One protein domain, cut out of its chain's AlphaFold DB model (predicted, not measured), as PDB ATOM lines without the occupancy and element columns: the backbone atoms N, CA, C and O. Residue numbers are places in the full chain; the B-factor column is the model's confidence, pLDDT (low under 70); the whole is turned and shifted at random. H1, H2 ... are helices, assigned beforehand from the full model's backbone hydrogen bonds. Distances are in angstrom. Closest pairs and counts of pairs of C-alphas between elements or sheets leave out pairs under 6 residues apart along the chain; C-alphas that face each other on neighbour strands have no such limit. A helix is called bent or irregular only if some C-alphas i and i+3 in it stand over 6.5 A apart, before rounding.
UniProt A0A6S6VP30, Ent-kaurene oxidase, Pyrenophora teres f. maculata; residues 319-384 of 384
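AT A GLANCE: This is residues 319 to 384 of the 384 residues of the protein "Ent-kaurene oxidase" of Pyrenophora teres f. maculata (UniProt A0A6S6VP30). Three helices make a loose zigzag: H1 runs out, short H2 turns the chain, H3 folds back and H4 folds back on H3, while residues 360 to 366 stick out at one end. The 66 printed residues, all helix in class with H1 to H4 in order and no named strand, span 40 by 23 by 21 A; the radius of gyration of the C-alphas is 13.7 A.

IN THESE COORDINATES: Find C-alpha 320 at (-52.275, -9.208, 13.467); H1, residues 320 to 336, runs 24.9 A from there, only just irregular, with C-alphas 331 and 334 6.51 A apart. Next come H2, residues 340 to 344, 6.1 A, H3, residues 347 to 358, 16.2 A, and H4, residues 372 to 383, 16.9 A, ending at (-46.658, 6.668, 1.240).

HOW THE PARTS SIT: H1, residues 324 to 328 alone, touches H3, residues 348 to 349 alone, at a steep tilt of 50 degrees, opposite ways; the closest C-alphas, Ile 325 and Leu 349, are 6.0 A apart. H3 and H4, a helical hairpin, touch at 43 degrees, a steep tilt, opposite ways, closest at the C-alphas of Ser 351 and Met 377, 6.4 A. H1 and H2 touch only at the corner, closest at the C-alphas of His 336 and Gly 342, 4.7 A; H2 and H3 meet only through their link. H4 is apart from H1 and H2. Every O i to N i+4 pair is within hydrogen-bond range in H2, H3 and H4, and 10 of 13 in H1.

THE WHOLE: The C-alphas farthest apart, Val 335 and Gly 364, are 41.9 A apart. The printed part has no cut; the H3 to H4 link is long, and residues 360 to 384 are under pLDDT 70.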
ATOM      1  N   PRO A 319     -48.806 -11.018  15.132       88.44
ATOM      2  CA  PRO A 319     -49.825 -11.946  14.633       88.44
ATOM      3  C   PRO A 319     -50.979 -11.277  13.877       88.44
ATOM      4  O   PRO A 319     -51.569 -11.890  12.993       88.44
ATOM      5  N   GLU A 320     -51.282 -10.016  14.176       88.50
ATOM      6  CA  GLU A 320     -52.275  -9.208  13.467       88.50
ATOM      7  C   GLU A 320     -51.970  -9.048  11.968       88.50
ATOM      8  O   GLU A 320     -52.892  -8.913  11.163       88.50
ATOM      9  N   LEU A 321     -50.694  -9.125  11.566       90.56
ATOM     10  CA  LEU A 321     -50.299  -9.075  10.157       90.56
ATOM     11  C   LEU A 321     -50.756 -10.316   9.388       90.56
ATOM     12  O   LEU A 321     -50.937 -10.239   8.176       90.56
ATOM     13  N   VAL A 322     -50.955 -11.456  10.058       92.31
ATOM     14  CA  VAL A 322     -51.336 -12.713   9.396       92.31
ATOM     15  C   VAL A 322     -52.668 -12.552   8.670       92.31
ATOM     16  O   VAL A 322     -52.763 -12.866   7.481       92.31
ATOM     17  N   ASP A 323     -53.683 -12.031   9.358       92.75
ATOM     18  CA  ASP A 323     -55.018 -11.861   8.783       92.75
ATOM     19  C   ASP A 323     -55.042 -10.774   7.703       92.75
ATOM     20  O   ASP A 323     -55.700 -10.949   6.669       92.75
ATOM     21  N   GLU A 324     -54.292  -9.683   7.895       93.25
ATOM     22  CA  GLU A 324     -54.170  -8.600   6.912       93.25
ATOM     23  C   GLU A 324     -53.487  -9.096   5.618       93.25
ATOM     24  O   GLU A 324     -54.046  -8.941   4.527       93.25
ATOM     25  N   ILE A 325     -52.339  -9.781   5.727       94.44
ATOM     26  CA  ILE A 325     -51.598 -10.353   4.587       94.44
ATOM     27  C   ILE A 325     -52.444 -11.406   3.869       94.44
ATOM     28  O   ILE A 325     -52.550 -11.402   2.641       94.44
ATOM     29  N   ARG A 326     -53.090 -12.313   4.612       94.25
ATOM     30  CA  ARG A 326     -53.934 -13.355   4.014       94.25
ATOM     31  C   ARG A 326     -55.105 -12.743   3.247       94.25
ATOM     32  O   ARG A 326     -55.434 -13.208   2.155       94.25
ATOM     33  N   SER A 327     -55.710 -11.693   3.799       95.75
ATOM     34  CA  SER A 327     -56.798 -10.959   3.151       95.75
ATOM     35  C   SER A 327     -56.342 -10.272   1.864       95.75
ATOM     36  O   SER A 327     -57.076 -10.307   0.879       95.75
ATOM     37  N   GLU A 328     -55.146  -9.681   1.844       96.31
ATOM     38  CA  GLU A 328     -54.542  -9.126   0.626       96.31
ATOM     39  C   GLU A 328     -54.338 -10.216  -0.436       96.31
ATOM     40  O   GLU A 328     -54.836 -10.090  -1.556       96.31
ATOM     41  N   ILE A 329     -53.688 -11.327  -0.076       94.44
ATOM     42  CA  ILE A 329     -53.386 -12.427  -1.003       94.44
ATOM     43  C   ILE A 329     -54.667 -12.999  -1.627       94.44
ATOM     44  O   ILE A 329     -54.728 -13.184  -2.844       94.44
ATOM     45  N   ILE A 330     -55.706 -13.243  -0.819       95.69
ATOM     46  CA  ILE A 330     -56.998 -13.780  -1.285       95.69
ATOM     47  C   ILE A 330     -57.731 -12.791  -2.202       95.69
ATOM     48  O   ILE A 330     -58.485 -13.217  -3.071       95.69
ATOM     49  N   LYS A 331     -57.516 -11.481  -2.053       95.12
ATOM     50  CA  LYS A 331     -58.102 -10.477  -2.954       95.12
ATOM     51  C   LYS A 331     -57.331 -10.364  -4.270       95.12
ATOM     52  O   LYS A 331     -57.945 -10.256  -5.326       95.12
ATOM     53  N   VAL A 332     -56.001 -10.391  -4.216       95.19
ATOM     54  CA  VAL A 332     -55.135 -10.067  -5.361       95.19
ATOM     55  C   VAL A 332     -54.894 -11.271  -6.273       95.19
ATOM     56  O   VAL A 332     -55.046 -11.162  -7.494       95.19
ATOM     57  N   ILE A 333     -54.532 -12.431  -5.710       92.38
ATOM     58  CA  ILE A 333     -54.101 -13.597  -6.497       92.38
ATOM     59  C   ILE A 333     -55.225 -14.184  -7.366       92.38
ATOM     60  O   ILE A 333     -54.940 -14.503  -8.521       92.38
ATOM     61  N   PRO A 334     -56.491 -14.302  -6.921       93.75
ATOM     62  CA  PRO A 334     -57.562 -14.790  -7.794       93.75
ATOM     63  C   PRO A 334     -57.857 -13.873  -8.987       93.75
ATOM     64  O   PRO A 334     -58.278 -14.361 -10.032       93.75
ATOM     65  N   VAL A 335     -57.621 -12.564  -8.848       93.31
ATOM     66  CA  VAL A 335     -57.896 -11.567  -9.895       93.31
ATOM     67  C   VAL A 335     -56.750 -11.487 -10.901       93.31
ATOM     68  O   VAL A 335     -56.967 -11.560 -12.107       93.31
ATOM     69  N   HIS A 336     -55.518 -11.340 -10.415       90.06
ATOM     70  CA  HIS A 336     -54.355 -11.074 -11.267       90.06
ATOM     71  C   HIS A 336     -53.488 -12.310 -11.528       90.06
ATOM     72  O   HIS A 336     -52.639 -12.293 -12.422       90.06
ATOM     73  N   GLY A 337     -53.676 -13.386 -10.761       88.44
ATOM     74  CA  GLY A 337     -52.808 -14.558 -10.764       88.44
ATOM     75  C   GLY A 337     -51.388 -14.255 -10.280       88.44
ATOM     76  O   GLY A 337     -51.066 -13.158  -9.831       88.44
ATOM     77  N   PHE A 338     -50.495 -15.228 -10.445       87.31
ATOM     78  CA  PHE A 338     -49.054 -15.087 -10.194       87.31
ATOM     79  C   PHE A 338     -48.322 -14.332 -11.327       87.31
ATOM     80  O   PHE A 338     -47.258 -14.750 -11.787       87.31
ATOM     81  N   THR A 339     -48.921 -13.248 -11.822       88.50
ATOM     82  CA  THR A 339     -48.376 -12.403 -12.898       88.50
ATOM     83  C   THR A 339     -47.574 -11.236 -12.332       88.50
ATOM     84  O   THR A 339     -47.616 -10.975 -11.129       88.50
ATOM     85  N   ARG A 340     -46.880 -10.470 -13.185       84.56
ATOM     86  CA  ARG A 340     -46.204  -9.233 -12.749       84.56
ATOM     87  C   ARG A 340     -47.158  -8.264 -12.037       84.56
ATOM     88  O   ARG A 340     -46.777  -7.690 -11.024       84.56
ATOM     89  N   ALA A 341     -48.381  -8.108 -12.546       87.56
ATOM     90  CA  ALA A 341     -49.395  -7.249 -11.933       87.56
ATOM     91  C   ALA A 341     -49.858  -7.795 -10.575       87.56
ATOM     92  O   ALA A 341     -49.991  -7.034  -9.624       87.56
ATOM     93  N   GLY A 342     -50.037  -9.116 -10.463       89.44
ATOM     94  CA  GLY A 342     -50.386  -9.753  -9.193       89.44
ATOM     95  C   GLY A 342     -49.310  -9.559  -8.132       89.44
ATOM     96  O   GLY A 342     -49.626  -9.133  -7.033       89.44
ATOM     97  N   MET A 343     -48.038  -9.779  -8.481       89.25
ATOM     98  CA  MET A 343     -46.921  -9.559  -7.552       89.25
ATOM     99  C   MET A 343     -46.773  -8.083  -7.154       89.25
ATOM    100  O   MET A 343     -46.438  -7.801  -6.012       89.25
ATOM    101  N   PHE A 344     -47.036  -7.149  -8.075       89.38
ATOM    102  CA  PHE A 344     -46.986  -5.707  -7.802       89.38
ATOM    103  C   PHE A 344     -48.083  -5.247  -6.831       89.38
ATOM    104  O   PHE A 344     -47.841  -4.380  -6.000       89.38
ATOM    105  N   ASN A 345     -49.272  -5.849  -6.906       92.88
ATOM    106  CA  ASN A 345     -50.422  -5.477  -6.079       92.88
ATOM    107  C   ASN A 345     -50.413  -6.110  -4.672       92.88
ATOM    108  O   ASN A 345     -51.324  -5.846  -3.893       92.88
ATOM    109  N   LEU A 346     -49.411  -6.927  -4.330       94.00
ATOM    110  CA  LEU A 346     -49.197  -7.458  -2.973       94.00
ATOM    111  C   LEU A 346     -48.381  -6.466  -2.124       94.00
ATOM    112  O   LEU A 346     -47.266  -6.763  -1.689       94.00
ATOM    113  N   MET A 347     -48.905  -5.252  -1.957       94.25
ATOM    114  CA  MET A 347     -48.183  -4.118  -1.369       94.25
ATOM    115  C   MET A 347     -47.868  -4.319   0.118       94.25
ATOM    116  O   MET A 347     -46.780  -3.963   0.578       94.25
ATOM    117  N   LEU A 348     -48.798  -4.901   0.880       93.25
ATOM    118  CA  LEU A 348     -48.608  -5.199   2.294       93.25
ATOM    119  C   LEU A 348     -47.566  -6.301   2.467       93.25
ATOM    120  O   LEU A 348     -46.633  -6.124   3.249       93.25
ATOM    121  N   LEU A 349     -47.677  -7.404   1.722       93.44
ATOM    122  CA  LEU A 349     -46.674  -8.470   1.765       93.44
ATOM    123  C   LEU A 349     -45.275  -7.947   1.396       93.44
ATOM    124  O   LEU A 349     -44.309  -8.248   2.098       93.44
ATOM    125  N   ASP A 350     -45.161  -7.134   0.344       92.12
ATOM    126  CA  ASP A 350     -43.897  -6.504  -0.055       92.12
ATOM    127  C   ASP A 350     -43.337  -5.588   1.049       92.12
ATOM    128  O   ASP A 350     -42.146  -5.636   1.365       92.12
ATOM    129  N   SER A 351     -44.200  -4.817   1.715       91.50
ATOM    130  CA  SER A 351     -43.810  -3.967   2.849       91.50
ATOM    131  C   SER A 351     -43.306  -4.784   4.040       91.50
ATOM    132  O   SER A 351     -42.274  -4.448   4.623       91.50
ATOM    133  N   VAL A 352     -43.972  -5.896   4.375       90.44
ATOM    134  CA  VAL A 352     -43.531  -6.807   5.444       90.44
ATOM    135  C   VAL A 352     -42.179  -7.438   5.109       90.44
ATOM    136  O   VAL A 352     -41.303  -7.500   5.976       90.44
ATOM    137  N   ILE A 353     -41.969  -7.865   3.861       90.31
ATOM    138  CA  ILE A 353     -40.688  -8.411   3.390       90.31
ATOM    139  C   ILE A 353     -39.573  -7.370   3.547       90.31
ATOM    140  O   ILE A 353     -38.537  -7.660   4.155       90.31
ATOM    141  N   LYS A 354     -39.790  -6.147   3.047       88.56
ATOM    142  CA  LYS A 354     -38.821  -5.043   3.133       88.56
ATOM    143  C   LYS A 354     -38.478  -4.701   4.576       88.56
ATOM    144  O   LYS A 354     -37.302  -4.575   4.918       88.56
ATOM    145  N   GLU A 355     -39.482  -4.595   5.440       87.94
ATOM    146  CA  GLU A 355     -39.256  -4.204   6.825       87.94
ATOM    147  C   GLU A 355     -38.607  -5.314   7.657       87.94
ATOM    148  O   GLU A 355     -37.794  -5.031   8.544       87.94
ATOM    149  N   SER A 356     -38.887  -6.577   7.331       87.62
ATOM    150  CA  SER A 356     -38.183  -7.724   7.915       87.62
ATOM    151  C   SER A 356     -36.694  -7.693   7.567       87.62
ATOM    152  O   SER A 356     -35.852  -7.937   8.428       87.62
ATOM    153  N   GLN A 357     -36.340  -7.322   6.332       80.88
ATOM    154  CA  GLN A 357     -34.939  -7.139   5.943       80.88
ATOM    155  C   GLN A 357     -34.297  -5.909   6.592       80.88
ATOM    156  O   GLN A 357     -33.132  -5.981   6.980       80.88
ATOM    157  N   ARG A 358     -35.032  -4.798   6.750       83.75
ATOM    158  CA  ARG A 358     -34.523  -3.582   7.410       83.75
ATOM    159  C   ARG A 358     -34.179  -3.830   8.876       83.75
ATOM    160  O   ARG A 358     -33.169  -3.330   9.362       83.75
ATOM    161  N   HIS A 359     -35.015  -4.597   9.570       74.50
ATOM    162  CA  HIS A 359     -34.803  -4.965  10.967       74.50
ATOM    163  C   HIS A 359     -33.949  -6.207  11.156       74.50
ATOM    164  O   HIS A 359     -33.796  -6.624  12.308       74.50
ATOM    165  N   LYS A 360     -33.397  -6.788  10.078       67.25
ATOM    166  CA  LYS A 360     -32.474  -7.914  10.188       67.25
ATOM    167  C   LYS A 360     -31.349  -7.491  11.111       67.25
ATOM    168  O   LYS A 360     -30.477  -6.691  10.774       67.25
ATOM    169  N   SER A 361     -31.429  -7.998  12.323       50.94
ATOM    170  CA  SER A 361     -30.525  -7.613  13.369       50.94
ATOM    171  C   SER A 361     -29.194  -8.322  13.151       50.94
ATOM    172  O   SER A 361     -29.177  -9.442  12.637       50.94
ATOM    173  N   GLU A 362     -28.074  -7.667  13.476       47.25
ATOM    174  CA  GLU A 362     -26.736  -8.235  13.268       47.25
ATOM    175  C   GLU A 362     -26.664  -9.694  13.755       47.25
ATOM    176  O   GLU A 362     -27.276 -10.008  14.786       47.25
ATOM    177  N   PRO A 363     -25.893 -10.580  13.090       37.94
ATOM    178  CA  PRO A 363     -25.708 -11.953  13.552       37.94
ATOM    179  C   PRO A 363     -25.360 -11.971  15.051       37.94
ATOM    180  O   PRO A 363     -24.320 -11.459  15.467       37.94
ATOM    181  N   GLY A 364     -26.265 -12.502  15.880       38.16
ATOM    182  CA  GLY A 364     -26.099 -12.568  17.336       38.16
ATOM    183  C   GLY A 364     -26.676 -11.406  18.165       38.16
ATOM    184  O   GLY A 364     -26.327 -11.296  19.339       38.16
ATOM    185  N   GLN A 365     -27.545 -10.541  17.629       37.97
ATOM    186  CA  GLN A 365     -28.355  -9.620  18.448       37.97
ATOM    187  C   GLN A 365     -29.813  -9.567  18.004       37.97
ATOM    188  O   GLN A 365     -30.195  -8.641  17.318       37.97
ATOM    189  N   TYR A 366     -30.686 -10.444  18.490       35.59
ATOM    190  CA  TYR A 366     -32.118 -10.127  18.462       35.59
ATOM    191  C   TYR A 366     -32.401  -9.031  19.505       35.59
ATOM    192  O   TYR A 366     -32.680  -9.326  20.666       35.59
ATOM    193  N   LYS A 367     -32.274  -7.748  19.135       35.78
ATOM    194  CA  LYS A 367     -32.748  -6.641  19.981       35.78
ATOM    195  C   LYS A 367     -34.253  -6.473  19.766       35.78
ATOM    196  O   LYS A 367     -34.708  -6.091  18.693       35.78
ATOM    197  N   PHE A 368     -35.020  -6.817  20.797       40.59
ATOM    198  CA  PHE A 368     -36.472  -6.682  20.850       40.59
ATOM    199  C   PHE A 368     -36.855  -5.251  21.248       40.59
ATOM    200  O   PHE A 368     -36.671  -4.862  22.399       40.59
ATOM    201  N   THR A 369     -37.435  -4.486  20.324       39.44
ATOM    202  CA  THR A 369     -38.134  -3.222  20.627       39.44
ATOM    203  C   THR A 369     -39.527  -3.252  19.982       39.44
ATOM    204  O   THR A 369     -39.626  -3.114  18.766       39.44
ATOM    205  N   PRO A 370     -40.608  -3.487  20.755       38.81
ATOM    206  CA  PRO A 370     -41.919  -3.861  20.203       38.81
ATOM    207  C   PRO A 370     -42.755  -2.765  19.517       38.81
ATOM    208  O   PRO A 370     -43.703  -3.120  18.823       38.81
ATOM    209  N   ARG A 371     -42.485  -1.463  19.712       36.88
ATOM    210  CA  ARG A 371     -43.480  -0.406  19.404       36.88
ATOM    211  C   ARG A 371     -43.258   0.428  18.137       36.88
ATOM    212  O   ARG A 371     -44.253   0.854  17.559       36.88
ATOM    213  N   ASP A 372     -42.027   0.609  17.667       39.72
ATOM    214  CA  ASP A 372     -41.766   1.558  16.567       39.72
ATOM    215  C   ASP A 372     -41.888   0.909  15.175       39.72
ATOM    216  O   ASP A 372     -42.371   1.524  14.226       39.72
ATOM    217  N   SER A 373     -41.546  -0.376  15.053       42.06
ATOM    218  CA  SER A 373     -41.510  -1.111  13.777       42.06
ATOM    219  C   SER A 373     -42.877  -1.232  13.088       42.06
ATOM    220  O   SER A 373     -42.969  -1.114  11.870       42.06
ATOM    221  N   TYR A 374     -43.952  -1.428  13.856       39.91
ATOM    222  CA  TYR A 374     -45.305  -1.629  13.320       39.91
ATOM    223  C   TYR A 374     -45.892  -0.357  12.686       39.91
ATOM    224  O   TYR A 374     -46.493  -0.402  11.614       39.91
ATOM    225  N   GLN A 375     -45.673   0.801  13.320       40.03
ATOM    226  CA  GLN A 375     -46.107   2.091  12.778       40.03
ATOM    227  C   GLN A 375     -45.327   2.446  11.505       40.03
ATOM    228  O   GLN A 375     -45.923   2.920  10.540       40.03
ATOM    229  N   HIS A 376     -44.027   2.133  11.450       39.97
ATOM    230  CA  HIS A 376     -43.217   2.322  10.243       39.97
ATOM    231  C   HIS A 376     -43.663   1.439   9.061       39.97
ATOM    232  O   HIS A 376     -43.695   1.939   7.937       39.97
ATOM    233  N   MET A 377     -44.092   0.186   9.296       32.72
ATOM    234  CA  MET A 377     -44.653  -0.682   8.240       32.72
ATOM    235  C   MET A 377     -45.932  -0.100   7.623       32.72
ATOM    236  O   MET A 377     -46.073  -0.087   6.403       32.72
ATOM    237  N   LYS A 378     -46.854   0.419   8.449       34.97
ATOM    238  CA  LYS A 378     -48.116   1.011   7.966       34.97
ATOM    239  C   LYS A 378     -47.920   2.380   7.309       34.97
ATOM    240  O   LYS A 378     -48.590   2.680   6.324       34.97
ATOM    241  N   LEU A 379     -46.977   3.186   7.800       33.47
ATOM    242  CA  LEU A 379     -46.610   4.469   7.189       33.47
ATOM    243  C   LEU A 379     -46.029   4.302   5.780       33.47
ATOM    244  O   LEU A 379     -46.297   5.138   4.926       33.47
ATOM    245  N   TRP A 380     -45.282   3.227   5.512       28.61
ATOM    246  CA  TRP A 380     -44.749   2.962   4.171       28.61
ATOM    247  C   TRP A 380     -45.853   2.608   3.164       28.61
ATOM    248  O   TRP A 380     -45.868   3.170   2.076       28.61
ATOM    249  N   VAL A 381     -46.833   1.782   3.560       34.41
ATOM    250  CA  VAL A 381     -48.025   1.459   2.745       34.41
ATOM    251  C   VAL A 381     -48.887   2.694   2.453       34.41
ATOM    252  O   VAL A 381     -49.559   2.749   1.433       34.41
ATOM    253  N   ALA A 382     -48.875   3.703   3.329       30.61
ATOM    254  CA  ALA A 382     -49.599   4.957   3.109       30.61
ATOM    255  C   ALA A 382     -48.844   5.967   2.217       30.61
ATOM    256  O   ALA A 382     -49.438   6.956   1.787       30.61
ATOM    257  N   LEU A 383     -47.545   5.753   1.973       27.88
ATOM    258  CA  LEU A 383     -46.658   6.668   1.240       27.88
ATOM    259  C   LEU A 383     -46.238   6.151  -0.150       27.88
ATOM    260  O   LEU A 383     -45.598   6.895  -0.895       27.88
ATOM    261  N   THR A 384     -46.603   4.918  -0.505       29.20
ATOM    262  CA  THR A 384     -46.446   4.310  -1.841       29.20
ATOM    263  C   THR A 384     -47.792   3.915  -2.398       29.20
ATOM    264  O   THR A 384     -48.007   4.123  -3.611       29.20
TER     265      THR A 384